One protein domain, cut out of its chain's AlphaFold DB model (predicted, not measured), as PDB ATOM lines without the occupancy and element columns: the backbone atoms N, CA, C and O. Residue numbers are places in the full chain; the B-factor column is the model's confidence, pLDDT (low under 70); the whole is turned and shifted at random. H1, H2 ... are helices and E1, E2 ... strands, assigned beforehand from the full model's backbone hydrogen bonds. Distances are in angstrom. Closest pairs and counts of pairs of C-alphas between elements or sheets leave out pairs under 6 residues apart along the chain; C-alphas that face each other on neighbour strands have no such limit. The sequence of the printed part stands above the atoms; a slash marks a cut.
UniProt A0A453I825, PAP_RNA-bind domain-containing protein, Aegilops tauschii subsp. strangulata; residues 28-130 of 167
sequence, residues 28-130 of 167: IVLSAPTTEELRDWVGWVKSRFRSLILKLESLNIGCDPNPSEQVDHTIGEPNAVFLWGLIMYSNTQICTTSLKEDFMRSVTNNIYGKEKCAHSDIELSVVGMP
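What this domain is: This is residues 28 to 130 of the 167 residues of the protein "PAP_RNA-bind domain-containing protein" of Aegilops tauschii subsp. strangulata (UniProt A0A453I825). What is the shape? A twisted sheet of four antiparallel strands, curled like part of a barrel, has H1, H2 and H3 on one face, making two layers, with H4 off the sheet near H1 and H3. What builds it? The printed part has 103 residues, mixed in class, with four helices and four strands in the order E1 H1 H2 E2 E3 H3 H4 E4; the sheet runs E2 E3 E1 E4. It is compact, with a radius of gyration of the C-alphas of 13.7 A and spans of 40 by 34 by 21 A.

Where its parts are: Where are the strands? E3 is residues 79 to 88, 27.7 A; E1, 28 to 31, begins at C-alpha 28 (94.589, 152.185, 92.027); E2 is 61 to 64; E4, 121 to 128, 22.4 A, ends at C-alpha 128 (101.458, 142.372, 85.787). Where are the helices? H1 is residues 35 to 46, 16.1 A; H2, 49 to 58, 14.4 A; H3, 96 to 107, 15.8 A; H4, 111 to 119, 13.5 A.

How they stand to each other: How do the strands pair? E3 is staggered, pairing with E1 over 79 to 82 (N 30 and O 80, 2.8 A) and with E2, its hairpin partner, over 85 to 88 (N 62 and O 87, 2.8 A). E1 and E4 have N 123 and O 29 at 2.8 A. Where are the helices? H1 is over E1, height over the sheet 8.2 A, and H3 is on the same face, over E4, its local plane only just fitted, to 6 C-alphas; H2 is over none. H2 and H3 touch at a steep tilt of 46 degrees, closest C-alphas Leu 52 and Phe 103, 5.7 A; H4 is not on the sheet and is close but not clearly touching H1, closest C-alphas Trp 41 and Lys 116, 6.6 A. In H1 and H2 every O i to N i+4 pair is within hydrogen-bond range, in H3 7 of 8, in H4 4 of 5. How does the chain cross? E1, H1 H2, E2, with E3 between the two strands in the sheet, and E3, H3 H4, E4, with E1 between the two strands in the sheet, are split strand-helix-strand units, two strands that run the same way but are not neighbours, with helices between them along the chain, and both crossovers are right-handed.

The domain as a whole: How large is it? The farthest C-alphas, of Glu 36 and Ser 90, are 40.6 A apart. Is it whole and sure? The printed part has no cut; the link E2 to E3 is long, 14 residues, and residues 129 to 130 are under 70 in pLDDT.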
ATOM      1  N   ILE A  28      95.486 151.085  91.676       97.38
ATOM      2  CA  ILE A  28      94.589 152.185  92.027       97.38
ATOM      3  C   ILE A  28      95.462 153.420  92.197       97.38
ATOM      4  O   ILE A  28      96.268 153.462  93.125       97.38
ATOM      5  N   VAL A  29      95.320 154.405  91.319       97.50
ATOM      6  CA  VAL A  29      96.023 155.689  91.425       97.50
ATOM      7  C   VAL A  29      95.046 156.736  91.886       97.50
ATOM      8  O   VAL A  29      93.976 156.868  91.301       97.50
ATOM      9  N   LEU A  30      95.431 157.491  92.900       97.88
ATOM     10  CA  LEU A  30      94.742 158.693  93.336       97.88
ATOM     11  C   LEU A  30      95.670 159.873  93.075       97.88
ATOM     12  O   LEU A  30      96.828 159.810  93.479       97.88
ATOM     13  N   SER A  31      95.178 160.926  92.434       97.44
ATOM     14  CA  SER A  31      95.925 162.174  92.246       97.44
ATOM     15  C   SER A  31      95.083 163.378  92.643       97.44
ATOM     16  O   SER A  31      93.850 163.329  92.595       97.44
ATOM     17  N   ALA A  32      95.757 164.439  93.077       97.06
ATOM     18  CA  ALA A  32      95.138 165.718  93.395       97.06
ATOM     19  C   ALA A  32      96.129 166.877  93.143       97.06
ATOM     20  O   ALA A  32      97.339 166.648  93.188       97.06
ATOM     21  N   PRO A  33      95.651 168.119  92.936       96.25
ATOM     22  CA  PRO A  33      96.487 169.280  92.634       96.25
ATOM     23  C   PRO A  33      97.500 169.610  93.734       96.25
ATOM     24  O   PRO A  33      98.603 170.076  93.443       96.25
ATOM     25  N   THR A  34      97.144 169.366  94.998       96.75
ATOM     26  CA  THR A  34      97.994 169.639  96.166       96.75
ATOM     27  C   THR A  34      98.168 168.415  97.068       96.75
ATOM     28  O   THR A  34      97.398 167.454  97.023       96.75
ATOM     29  N   THR A  35      99.196 168.436  97.924       96.50
ATOM     30  CA  THR A  35      99.468 167.330  98.863       96.50
ATOM     31  C   THR A  35      98.385 167.231  99.940       96.50
ATOM     32  O   THR A  35      98.038 166.137 100.390       96.50
ATOM     33  N   GLU A  36      97.833 168.368 100.353       96.00
ATOM     34  CA  GLU A  36      96.741 168.477 101.315       96.00
ATOM     35  C   GLU A  36      95.458 167.866 100.747       96.00
ATOM     36  O   GLU A  36      94.852 167.009 101.392       96.00
ATOM     37  N   GLU A  37      95.093 168.233  99.515       95.69
ATOM     38  CA  GLU A  37      93.948 167.643  98.817       95.69
ATOM     39  C   GLU A  37      94.148 166.147  98.580       95.69
ATOM     40  O   GLU A  37      93.213 165.376  98.793       95.69
ATOM     41  N   LEU A  38      95.364 165.708  98.228       97.31
ATOM     42  CA  LEU A  38      95.670 164.289  98.062       97.31
ATOM     43  C   LEU A  38      95.460 163.516  99.364       97.31
ATOM     44  O   LEU A  38      94.855 162.449  99.346       97.31
ATOM     45  N   ARG A  39      95.942 164.027 100.504       96.12
ATOM     46  CA  ARG A  39      95.781 163.360 101.808       96.12
ATOM     47  C   ARG A  39      94.307 163.163 102.144       96.12
ATOM     48  O   ARG A  39      93.886 162.073 102.539       96.12
ATOM     49  N   ASP A  40      93.535 164.222 101.964       95.62
ATOM     50  CA  ASP A  40      92.091 164.226 102.141       95.62
ATOM     51  C   ASP A  40      91.397 163.241 101.194       95.62
ATOM     52  O   ASP A  40      90.491 162.501 101.594       95.62
ATOM     53  N   TRP A  41      91.836 163.217  99.937       96.69
ATOM     54  CA  TRP A  41      91.303 162.345  98.905       96.69
ATOM     55  C   TRP A  41      91.592 160.875  99.188       96.69
ATOM     56  O   TRP A  41      90.676 160.052  99.174       96.69
ATOM     57  N   VAL A  42      92.830 160.549  99.556       97.00
ATOM     58  CA  VAL A  42      93.251 159.211  99.982       97.00
ATOM     59  C   VAL A  42      92.398 158.734 101.152       97.00
ATOM     60  O   VAL A  42      91.861 157.627 101.104       97.00
ATOM     61  N   GLY A  43      92.215 159.561 102.188       96.00
ATOM     62  CA  GLY A  43      91.372 159.222 103.337       96.00
ATOM     63  C   GLY A  43      89.919 158.943 102.936       96.00
ATOM     64  O   GLY A  43      89.332 157.934 103.345       96.00
ATOM     65  N   TRP A  44      89.351 159.795 102.078       96.69
ATOM     66  CA  TRP A  44      87.994 159.622 101.567       96.69
ATOM     67  C   TRP A  44      87.842 158.333 100.764       96.69
ATOM     68  O   TRP A  44      86.961 157.525 101.062       96.69
ATOM     69  N   VAL A  45      88.702 158.092  99.779       97.12
ATOM     70  CA  VAL A  45      88.621 156.912  98.913       97.12
ATOM     71  C   VAL A  45      88.863 155.628  99.711       97.12
ATOM     72  O   VAL A  45      88.104 154.668  99.551       97.12
ATOM     73  N   LYS A  46      89.815 155.625 100.656       96.69
ATOM     74  CA  LYS A  46      90.060 154.489 101.563       96.69
ATOM     75  C   LYS A  46      88.812 154.068 102.327       96.69
ATOM     76  O   LYS A  46      88.532 152.876 102.429       96.69
ATOM     77  N   SER A  47      88.017 155.026 102.806       96.56
ATOM     78  CA  SER A  47      86.761 154.724 103.512       96.56
ATOM     79  C   SER A  47      85.730 153.980 102.646       96.56
ATOM     80  O   SER A  47      84.799 153.374 103.173       96.56
ATOM     81  N   ARG A  48      85.898 153.995 101.316       97.12
ATOM     82  CA  ARG A  48      85.029 153.327 100.342       97.12
ATOM     83  C   ARG A  48      85.619 152.062  99.744       97.12
ATOM     84  O   ARG A  48      84.885 151.349  99.079       97.12
ATOM     85  N   PHE A  49      86.869 151.706 100.022       96.94
ATOM     86  CA  PHE A  49      87.502 150.498  99.476       96.94
ATOM     87  C   PHE A  49      86.688 149.213  99.647       96.94
ATOM     88  O   PHE A  49      86.716 148.349  98.773       96.94
ATOM     89  N   ARG A  50      85.878 149.117 100.705       96.38
ATOM     90  CA  ARG A  50      84.929 148.013 100.876       96.38
ATOM     91  C   ARG A  50      83.987 147.827  99.675       96.38
ATOM     92  O   ARG A  50      83.717 146.688  99.320       96.38
ATOM     93  N   SER A  51      83.495 148.894  99.040       97.31
ATOM     94  CA  SER A  51      82.599 148.771  97.880       97.31
ATOM     95  C   SER A  51      83.321 148.252  96.635       97.31
ATOM     96  O   SER A  51      82.745 147.458  95.893       97.31
ATOM     97  N   LEU A  52      84.595 148.612  96.451       97.31
ATOM     98  CA  LEU A  52      85.441 148.062  95.391       97.31
ATOM     99  C   LEU A  52      85.688 146.560  95.591       97.31
ATOM    100  O   LEU A  52      85.557 145.788  94.644       97.31
ATOM    101  N   ILE A  53      85.980 146.138  96.827       96.75
ATOM    102  CA  ILE A  53      86.168 144.721  97.177       96.75
ATOM    103  C   ILE A  53      84.892 143.924  96.887       96.75
ATOM    104  O   ILE A  53      84.945 142.944  96.151       96.75
ATOM    105  N   LEU A  54      83.735 144.388  97.373       96.31
ATOM    106  CA  LEU A  54      82.445 143.731  97.125       96.31
ATOM    107  C   LEU A  54      82.133 143.619  95.625       96.31
ATOM    108  O   LEU A  54      81.571 142.621  95.172       96.31
ATOM    109  N   LYS A  55      82.513 144.627  94.829       95.75
ATOM    110  CA  LYS A  55      82.341 144.572  93.377       95.75
ATOM    111  C   LYS A  55      83.231 143.503  92.742       95.75
ATOM    112  O   LYS A  55      82.734 142.756  91.902       95.75
ATOM    113  N   LEU A  56      84.498 143.390  93.145       95.31
ATOM    114  CA  LEU A  56      85.398 142.331  92.669       95.31
ATOM    115  C   LEU A  56      84.878 140.937  93.052       95.31
ATOM    116  O   LEU A  56      84.813 140.053  92.200       95.31
ATOM    117  N   GLU A  57      84.407 140.770  94.289       94.31
ATOM    118  CA  GLU A  57      83.805 139.518  94.759       94.31
ATOM    119  C   GLU A  57      82.569 139.135  93.932       94.31
ATOM    120  O   GLU A  57      82.436 137.980  93.532       94.31
ATOM    121  N   SER A  58      81.708 140.100  93.579       93.38
ATOM    122  CA  SER A  58      80.541 139.858  92.710       93.38
ATOM    123  C   SER A  58      80.908 139.409  91.290       93.38
ATOM    124  O   SER A  58      80.100 138.787  90.607       93.38
ATOM    125  N   LEU A  59      82.133 139.713  90.850       92.25
ATOM    126  CA  LEU A  59      82.703 139.267  89.576       92.25
ATOM    127  C   LEU A  59      83.467 137.940  89.719       92.25
ATOM    128  O   LEU A  59      84.142 137.513  88.781       92.25
ATOM    129  N   ASN A  60      83.361 137.287  90.880       92.50
ATOM    130  CA  ASN A  60      84.060 136.055  91.219       92.50
ATOM    131  C   ASN A  60      85.590 136.216  91.128       92.50
ATOM    132  O   ASN A  60      86.299 135.349  90.610       92.50
ATOM    133  N   ILE A  61      86.093 137.355  91.613       93.81
ATOM    134  CA  ILE A  61      87.517 137.686  91.704       93.81
ATOM    135  C   ILE A  61      87.860 137.914  93.173       93.81
ATOM    136  O   ILE A  61      87.286 138.777  93.834       93.81
ATOM    137  N   GLY A  62      88.816 137.141  93.685       93.50
ATOM    138  CA  GLY A  62      89.397 137.389  94.997       93.50
ATOM    139  C   GLY A  62      90.366 138.568  94.949       93.50
ATOM    140  O   GLY A  62      91.031 138.810  93.940       93.50
ATOM    141  N   CYS A  63      90.464 139.290  96.057       93.75
ATOM    142  CA  CYS A  63      91.355 140.429  96.218       93.75
ATOM    143  C   CYS A  63      92.060 140.322  97.571       93.75
ATOM    144  O   CYS A  63      91.429 139.956  98.562       93.75
ATOM    145  N   ASP A  64      93.346 140.651  97.615       94.56
ATOM    146  CA  ASP A  64      94.117 140.785  98.851       94.56
ATOM    147  C   ASP A  64      94.622 142.225  98.966       94.56
ATOM    148  O   ASP A  64      95.675 142.523  98.417       94.56
ATOM    149  N   PRO A  65      93.886 143.165  99.580       94.75
ATOM    150  CA  PRO A  65      94.307 144.562  99.651       94.75
ATOM    151  C   PRO A  65      95.640 144.755 100.392       94.75
ATOM    152  O   PRO A  65      95.796 144.318 101.529       94.75
ATOM    153  N   ASN A  66      96.582 145.486  99.789       90.56
ATOM    154  CA  ASN A  66      97.816 145.913 100.457       90.56
ATOM    155  C   ASN A  66      97.669 147.357 100.967       90.56
ATOM    156  O   ASN A  66      97.306 148.234 100.178       90.56
ATOM    157  N   PRO A  67      97.960 147.637 102.252       88.44
ATOM    158  CA  PRO A  67      97.874 148.990 102.799       88.44
ATOM    159  C   PRO A  67      99.004 149.923 102.336       88.44
ATOM    160  O   PRO A  67      98.913 151.125 102.576       88.44
ATOM    161  N   SER A  68     100.060 149.392 101.715       88.62
ATOM    162  CA  SER A  68     101.238 150.163 101.310       88.62
ATOM    163  C   SER A  68     100.894 151.180 100.225       88.62
ATOM    164  O   SER A  68     100.426 150.816  99.147       88.62
ATOM    165  N   GLU A  69     101.190 152.444 100.511       91.31
ATOM    166  CA  GLU A  69     101.093 153.554  99.566       91.31
ATOM    167  C   GLU A  69     102.415 153.740  98.834       91.31
ATOM    168  O   GLU A  69     103.493 153.694  99.428       91.31
ATOM    169  N   GLN A  70     102.325 153.947  97.529       91.19
ATOM    170  CA  GLN A  70     103.470 154.190  96.660       91.19
ATOM    171  C   GLN A  70     103.245 155.481  95.882       91.19
ATOM    172  O   GLN A  70     102.116 155.947  95.768       91.19
ATOM    173  N   VAL A  71     104.312 156.056  95.345       92.12
ATOM    174  CA  VAL A  71     104.234 157.248  94.496       92.12
ATOM    175  C   VAL A  71     104.644 156.850  93.088       92.12
ATOM    176  O   VAL A  71     105.670 156.194  92.896       92.12
ATOM    177  N   ASP A  72     103.850 157.247  92.103       91.50
ATOM    178  CA  ASP A  72     104.229 157.186  90.702       91.50
ATOM    179  C   ASP A  72     104.924 158.488  90.304       91.50
ATOM    180  O   ASP A  72     104.307 159.547  90.200       91.50
ATOM    181  N   HIS A  73     106.232 158.406  90.080       90.69
ATOM    182  CA  HIS A  73     107.055 159.556  89.704       90.69
ATOM    183  C   HIS A  73     106.863 160.005  88.249       90.69
ATOM    184  O   HIS A  73     107.430 161.019  87.851       90.69
ATOM    185  N   THR A  74     106.108 159.254  87.440       90.94
ATOM    186  CA  THR A  74     105.748 159.669  86.077       90.94
ATOM    187  C   THR A  74     104.569 160.642  86.059       90.94
ATOM    188  O   THR A  74     104.372 161.348  85.072       90.94
ATOM    189  N   ILE A  75     103.812 160.713  87.158       91.38
ATOM    190  CA  ILE A  75     102.697 161.637  87.341       91.38
ATOM    191  C   ILE A  75     103.247 162.935  87.938       91.38
ATOM    192  O   ILE A  75     103.887 162.924  88.987       91.38
ATOM    193  N   GLY A  76     103.013 164.059  87.253       91.94
ATOM    194  CA  GLY A  76     103.509 165.375  87.680       91.94
ATOM    195  C   GLY A  76     102.785 165.956  88.900       91.94
ATOM    196  O   GLY A  76     103.323 166.829  89.577       91.94
ATOM    197  N   GLU A  77     101.581 165.466  89.186       94.62
ATOM    198  CA  GLU A  77     100.772 165.858  90.340       94.62
ATOM    199  C   GLU A  77     101.058 164.968  91.563       94.62
ATOM    200  O   GLU A  77     101.424 163.791  91.409       94.62
ATOM    201  N   PRO A  78     100.842 165.483  92.790       97.69
ATOM    202  CA  PRO A  78     100.772 164.659  93.989       97.69
ATOM    203  C   PRO A  78      99.865 163.444  93.779       97.69
ATOM    204  O   PRO A  78      98.696 163.576  93.410       97.69
ATOM    205  N   ASN A  79     100.399 162.249  94.034       97.81
ATOM    206  CA  ASN A  79      99.663 161.010  93.836       97.81
ATOM    207  C   ASN A  79      99.995 159.934  94.876       97.81
ATOM    208  O   ASN A  79     101.056 159.944  95.501       97.81
ATOM    209  N   ALA A  80      99.058 159.004  95.036       97.12
ATOM    210  CA  ALA A  80      99.189 157.808  95.848       97.12
ATOM    211  C   ALA A  80      98.701 156.594  95.052       97.12
ATOM    212  O   ALA A  80      97.613 156.602  94.475       97.12
ATOM    213  N   VAL A  81      99.503 155.535  95.047       96.38
ATOM    214  CA  VAL A  81      99.251 154.301  94.310       96.38
ATOM    215  C   VAL A  81      99.101 153.138  95.276       96.38
ATOM    216  O   VAL A  81      99.973 152.890  96.111       96.38
ATOM    217  N   PHE A  82      98.018 152.384  95.109       95.69
ATOM    218  CA  PHE A  82      97.783 151.112  95.781       95.69
ATOM    219  C   PHE A  82      97.862 149.977  94.769       95.69
ATOM    220  O   PHE A  82      97.348 150.081  93.654       95.69
ATOM    221  N   LEU A  83      98.485 148.876  95.179       94.06
ATOM    222  CA  LEU A  83      98.593 147.660  94.383       94.06
ATOM    223  C   LEU A  83      97.975 146.507  95.160       94.06
ATOM    224  O   LEU A  83      98.504 146.094  96.191       94.06
ATOM    225  N   TRP A  84      96.842 146.016  94.671       95.81
ATOM    226  CA  TRP A  84      96.108 144.917  95.288       95.81
ATOM    227  C   TRP A  84      96.232 143.653  94.450       95.81
ATOM    228  O   TRP A  84      95.871 143.643  93.279       95.81
ATOM    229  N   GLY A  85      96.727 142.580  95.050       94.19
ATOM    230  CA  GLY A  85      96.864 141.270  94.448       94.19
ATOM    231  C   GLY A  85      95.498 140.693  94.118       94.19
ATOM    232  O   GLY A  85      94.586 140.698  94.948       94.19
ATOM    233  N   LEU A  86      95.365 140.197  92.894       94.00
ATOM    234  CA  LEU A  86      94.137 139.596  92.397       94.00
ATOM    235  C   LEU A  86      94.261 138.075  92.354       94.00
ATOM    236  O   LEU A  86      95.274 137.518  91.925       94.00
ATOM    237  N   ILE A  87      93.187 137.407  92.763       92.25
ATOM    238  CA  ILE A  87      93.020 135.958  92.701       92.25
ATOM    239  C   ILE A  87      91.897 135.684  91.705       92.25
ATOM    240  O   ILE A  87      90.716 135.858  92.001       92.25
ATOM    241  N   MET A  88      92.274 135.280  90.497       86.62
ATOM    242  CA  MET A  88      91.324 134.981  89.428       86.62
ATOM    243  C   MET A  88      90.952 133.497  89.488       86.62
ATOM    244  O   MET A  88      91.813 132.639  89.305       86.62
ATOM    245  N   TYR A  89      89.679 133.188  89.753       83.12
ATOM    246  CA  TYR A  89      89.181 131.804  89.815       83.12
ATOM    247  C   TYR A  89      88.756 131.249  88.443       83.12
ATOM    248  O   TYR A  89      88.535 130.050  88.290       83.12
ATOM    249  N   SER A  90      88.651 132.120  87.441       78.88
ATOM    250  CA  SER A  90      88.285 131.825  86.055       78.88
ATOM    251  C   SER A  90      88.986 132.810  85.118       78.88
ATOM    252  O   SER A  90      89.544 133.813  85.565       78.88
ATOM    253  N   ASN A  91      88.902 132.581  83.805       76.00
ATOM    254  CA  ASN A  91      89.377 133.516  82.772       76.00
ATOM    255  C   ASN A  91      88.492 134.777  82.642       76.00
ATOM    256  O   ASN A  91      88.311 135.314  81.549       76.00
ATOM    257  N   THR A  92      87.908 135.244  83.747       79.06
ATOM    258  CA  THR A  92      87.070 136.444  83.785       79.06
ATOM    259  C   THR A  92      87.928 137.657  83.469       79.06
ATOM    260  O   THR A  92      88.888 137.947  84.179       79.06
ATOM    261  N   GLN A  93      87.579 138.390  82.417       81.25
ATOM    262  CA  GLN A  93      88.235 139.659  82.128       81.25
ATOM    263  C   GLN A  93      87.681 140.759  83.032       81.25
ATOM    264  O   GLN A  93      86.470 140.888  83.213       81.25
ATOM    265  N   ILE A  94      88.577 141.576  83.581       87.38
ATOM    266  CA  ILE A  94      88.204 142.750  84.368       87.38
ATOM    267  C   ILE A  94      88.054 143.923  83.411       87.38
ATOM    268  O   ILE A  94      89.043 144.446  82.902       87.38
ATOM    269  N   CYS A  95      86.818 144.367  83.190       91.81
ATOM    270  CA  CYS A  95      86.570 145.650  82.542       91.81
ATOM    271  C   CYS A  95      86.809 146.772  83.562       91.81
ATOM    272  O   CYS A  95      85.939 147.078  84.380       91.81
ATOM    273  N   THR A  96      88.004 147.365  83.542       92.31
ATOM    274  CA  THR A  96      88.409 148.399  84.508       92.31
ATOM    275  C   THR A  96      87.570 149.668  84.400       92.31
ATOM    276  O   THR A  96      87.318 150.297  85.422       92.31
ATOM    277  N   THR A  97      87.061 150.000  83.210       94.12
ATOM    278  CA  THR A  97      86.128 151.120  83.008       94.12
ATOM    279  C   THR A  97      84.840 150.916  83.801       94.12
ATOM    280  O   THR A  97      84.501 151.745  84.638       94.12
ATOM    281  N   SER A  98      84.170 149.771  83.623       93.75
ATOM    282  CA  SER A  98      82.939 149.456  84.364       93.75
ATOM    283  C   SER A  98      83.198 149.324  85.868       93.75
ATOM    284  O   SER A  98      82.394 149.781  86.680       93.75
ATOM    285  N   LEU A  99      84.341 148.750  86.258       95.50
ATOM    286  CA  LEU A  99      84.753 148.672  87.661       95.50
ATOM    287  C   LEU A  99      84.938 150.070  88.277       95.50
ATOM    288  O   LEU A  99      84.461 150.310  89.386       95.50
ATOM    289  N   LYS A 100      85.596 150.989  87.553       96.44
ATOM    290  CA  LYS A 100      85.780 152.389  87.962       96.44
ATOM    291  C   LYS A 100      84.429 153.076  88.093       96.44
ATOM    292  O   LYS A 100      84.158 153.634  89.148       96.44
ATOM    293  N   GLU A 101      83.570 153.005  87.084       95.69
ATOM    294  CA  GLU A 101      82.234 153.617  87.115       95.69
ATOM    295  C   GLU A 101      81.414 153.147  88.322       95.69
ATOM    296  O   GLU A 101      80.887 153.962  89.084       95.69
ATOM    297  N   ASP A 102      81.363 151.833  88.548       95.81
ATOM    298  CA  ASP A 102      80.639 151.243  89.669       95.81
ATOM    299  C   ASP A 102      81.193 151.708  91.019       95.81
ATOM    300  O   ASP A 102      80.420 152.057  91.917       95.81
ATOM    301  N   PHE A 103      82.520 151.757  91.157       97.06
ATOM    302  CA  PHE A 103      83.175 152.259  92.360       97.06
ATOM    303  C   PHE A 103      82.912 153.756  92.570       97.06
ATOM    304  O   PHE A 103      82.570 154.180  93.679       97.06
ATOM    305  N   MET A 104      82.967 154.558  91.506       96.56
ATOM    306  CA  MET A 104      82.738 156.002  91.559       96.56
ATOM    307  C   MET A 104      81.327 156.364  92.026       96.56
ATOM    308  O   MET A 104      81.160 157.390  92.692       96.56
ATOM    309  N   ARG A 105      80.322 155.503  91.801       96.25
ATOM    310  CA  ARG A 105      78.983 155.676  92.400       96.25
ATOM    311  C   ARG A 105      79.023 155.668  93.926       96.25
ATOM    312  O   ARG A 105      78.286 156.416  94.558       96.25
ATOM    313  N   SER A 106      79.891 154.856  94.527       96.44
ATOM    314  CA  SER A 106      80.103 154.840  95.978       96.44
ATOM    315  C   SER A 106      80.948 156.026  96.451       96.44
ATOM    316  O   SER A 106      80.744 156.514  97.564       96.44
ATOM    317  N   VAL A 107      81.895 156.488  95.635       96.25
ATOM    318  CA  VAL A 107      82.775 157.619  95.968       96.25
ATOM    319  C   VAL A 107      82.013 158.943  95.981       96.25
ATOM    320  O   VAL A 107      82.191 159.735  96.905       96.25
ATOM    321  N   THR A 108      81.113 159.143  95.020       96.00
ATOM    322  CA  THR A 108      80.367 160.396  94.793       96.00
ATOM    323  C   THR A 108      78.921 160.355  95.309       96.00
ATOM    324  O   THR A 108      78.071 161.152  94.908       96.00
ATOM    325  N   ASN A 109      78.624 159.440  96.238       94.19
ATOM    326  CA  ASN A 109      77.270 159.197  96.745       94.19
ATOM    327  C   ASN A 109      76.680 160.318  97.623       94.19
ATOM    328  O   ASN A 109      75.515 160.246  98.005       94.19
ATOM    329  N   ASN A 110      77.461 161.341  97.967       93.38
ATOM    330  CA  ASN A 110      77.024 162.488  98.761       93.38
ATOM    331  C   ASN A 110      77.744 163.771  98.314       93.38
ATOM    332  O   ASN A 110      78.625 163.731  97.455       93.38
ATOM    333  N   ILE A 111      77.360 164.909  98.902       90.88
ATOM    334  CA  ILE A 111      77.893 166.230  98.538       90.88
ATOM    335  C   ILE A 111      79.418 166.324  98.703       90.88
ATOM    336  O   ILE A 111      80.087 166.799  97.794       90.88
ATOM    337  N   TYR A 112      79.969 165.777  99.789       87.25
ATOM    338  CA  TYR A 112      81.405 165.811 100.075       87.25
ATOM    339  C   TYR A 112      82.206 165.015  99.043       87.25
ATOM    340  O   TYR A 112      83.255 165.447  98.578       87.25
ATOM    341  N   GLY A 113      81.694 163.848  98.647       89.00
ATOM    342  CA  GLY A 113      82.337 163.015  97.637       89.00
ATOM    343  C   GLY A 113      82.336 163.659  96.256       89.00
ATOM    344  O   GLY A 113      83.324 163.552  95.538       89.00
ATOM    345  N   LYS A 114      81.245 164.345  95.894       91.62
ATOM    346  CA  LYS A 114      81.150 165.091  94.632       91.62
ATOM    347  C   LYS A 114      82.127 166.261  94.590       91.62
ATOM    348  O   LYS A 114      82.784 166.442  93.576       91.62
ATOM    349  N   GLU A 115      82.235 167.010  95.684       91.19
ATOM    350  CA  GLU A 115      83.176 168.126  95.806       91.19
ATOM    351  C   GLU A 115      84.630 167.648  95.695       91.19
ATOM    352  O   GLU A 115      85.363 168.115  94.829       91.19
ATOM    353  N   LYS A 116      85.043 166.655  96.495       87.81
ATOM    354  CA  LYS A 116      86.423 166.138  96.453       87.81
ATOM    355  C   LYS A 116      86.798 165.566  95.081       87.81
ATOM    356  O   LYS A 116      87.909 165.784  94.606       87.81
ATOM    357  N   CYS A 117      85.856 164.893  94.419       88.25
ATOM    358  CA  CYS A 117      86.043 164.357  93.070       88.25
ATOM    359  C   CYS A 117      86.138 165.444  91.982       88.25
ATOM    360  O   CYS A 117      86.624 165.160  90.894       88.25
ATOM    361  N   ALA A 118      85.677 166.675  92.230       88.62
ATOM    362  CA  ALA A 118      85.784 167.753  91.245       88.62
ATOM    363  C   ALA A 118      87.236 168.211  91.036       88.62
ATOM    364  O   ALA A 118      87.570 168.735  89.976       88.62
ATOM    365  N   HIS A 119      88.082 168.001  92.046       87.12
ATOM    366  CA  HIS A 119      89.478 168.424  92.046       87.12
ATOM    367  C   HIS A 119      90.457 167.254  92.010       87.12
ATOM    368  O   HIS A 119      91.629 167.486  91.784       87.12
ATOM    369  N   SER A 120      90.011 166.016  92.226       94.06
ATOM    370  CA  SER A 120      90.886 164.843  92.353       94.06
ATOM    371  C   SER A 120      90.440 163.717  91.423       94.06
ATOM    372  O   SER A 120      89.243 163.560  91.181       94.06
ATOM    373  N   ASP A 121      91.375 162.890  90.958       95.31
ATOM    374  CA  ASP A 121      91.079 161.776  90.048       95.31
ATOM    375  C   ASP A 121      91.379 160.407  90.684       95.31
ATOM    376  O   ASP A 121      92.089 160.285  91.692       95.31
ATOM    377  N   ILE A 122      90.779 159.366  90.103       97.00
ATOM    378  CA  ILE A 122      91.047 157.953  90.380       97.00
ATOM    379  C   ILE A 122      91.313 157.235  89.064       97.00
ATOM    380  O   ILE A 122      90.430 157.162  88.214       97.00
ATOM    381  N   GLU A 123      92.449 156.572  88.922       96.56
ATOM    382  CA  GLU A 123      92.696 155.646  87.817       96.56
ATOM    383  C   GLU A 123      92.683 154.199  88.317       96.56
ATOM    384  O   GLU A 123      93.297 153.885  89.339       96.56
ATOM    385  N   LEU A 124      91.997 153.311  87.591       97.06
ATOM    386  CA  LEU A 124      92.015 151.869  87.839       97.06
ATOM    387  C   LEU A 124      92.572 151.137  86.619       97.06
ATOM    388  O   LEU A 124      92.033 151.254  85.517       97.06
ATOM    389  N   SER A 125      93.595 150.315  86.827       95.19
ATOM    390  CA  SER A 125      94.165 149.449  85.792       95.19
ATOM    391  C   SER A 125      94.571 148.090  86.360       95.19
ATOM    392  O   SER A 125      94.813 147.944  87.556       95.19
ATOM    393  N   VAL A 126      94.619 147.067  85.505       93.50
ATOM    394  CA  VAL A 126      95.169 145.754  85.871       93.50
ATOM    395  C   VAL A 126      96.571 145.649  85.290       93.50
ATOM    396  O   VAL A 126      96.752 145.800  84.084       93.50
ATOM    397  N   VAL A 127      97.554 145.380  86.144       91.19
ATOM    398  CA  VAL A 127      98.972 145.301  85.773       91.19
ATOM    399  C   VAL A 127      99.571 143.945  86.155       91.19
ATOM    400  O   VAL A 127      99.085 143.268  87.064       91.19
ATOM    401  N   GLY A 128     100.626 143.535  85.447       84.50
ATOM    402  CA  GLY A 128     101.458 142.372  85.787       84.50
ATOM    403  C   GLY A 128     102.867 142.782  86.243       84.50
ATOM    404  O   GLY A 128     103.274 143.933  86.080       84.50
ATOM    405  N   MET A 129     103.643 141.836  86.779       61.53
ATOM    406  CA  MET A 129     105.071 142.030  87.091       61.53
ATOM    407  C   MET A 129     105.861 142.078  85.771       61.53
ATOM    408  O   MET A 129     105.985 141.041  85.117       61.53
ATOM    409  N   PRO A 130     106.295 143.269  85.305       54.34
ATOM    410  CA  PRO A 130     107.381 144.023  85.939       54.34
ATOM    411  C   PRO A 130     107.079 145.518  86.197       54.34
ATOM    412  O   PRO A 130     108.004 146.298  86.395       54.34
TER     413      PRO A 130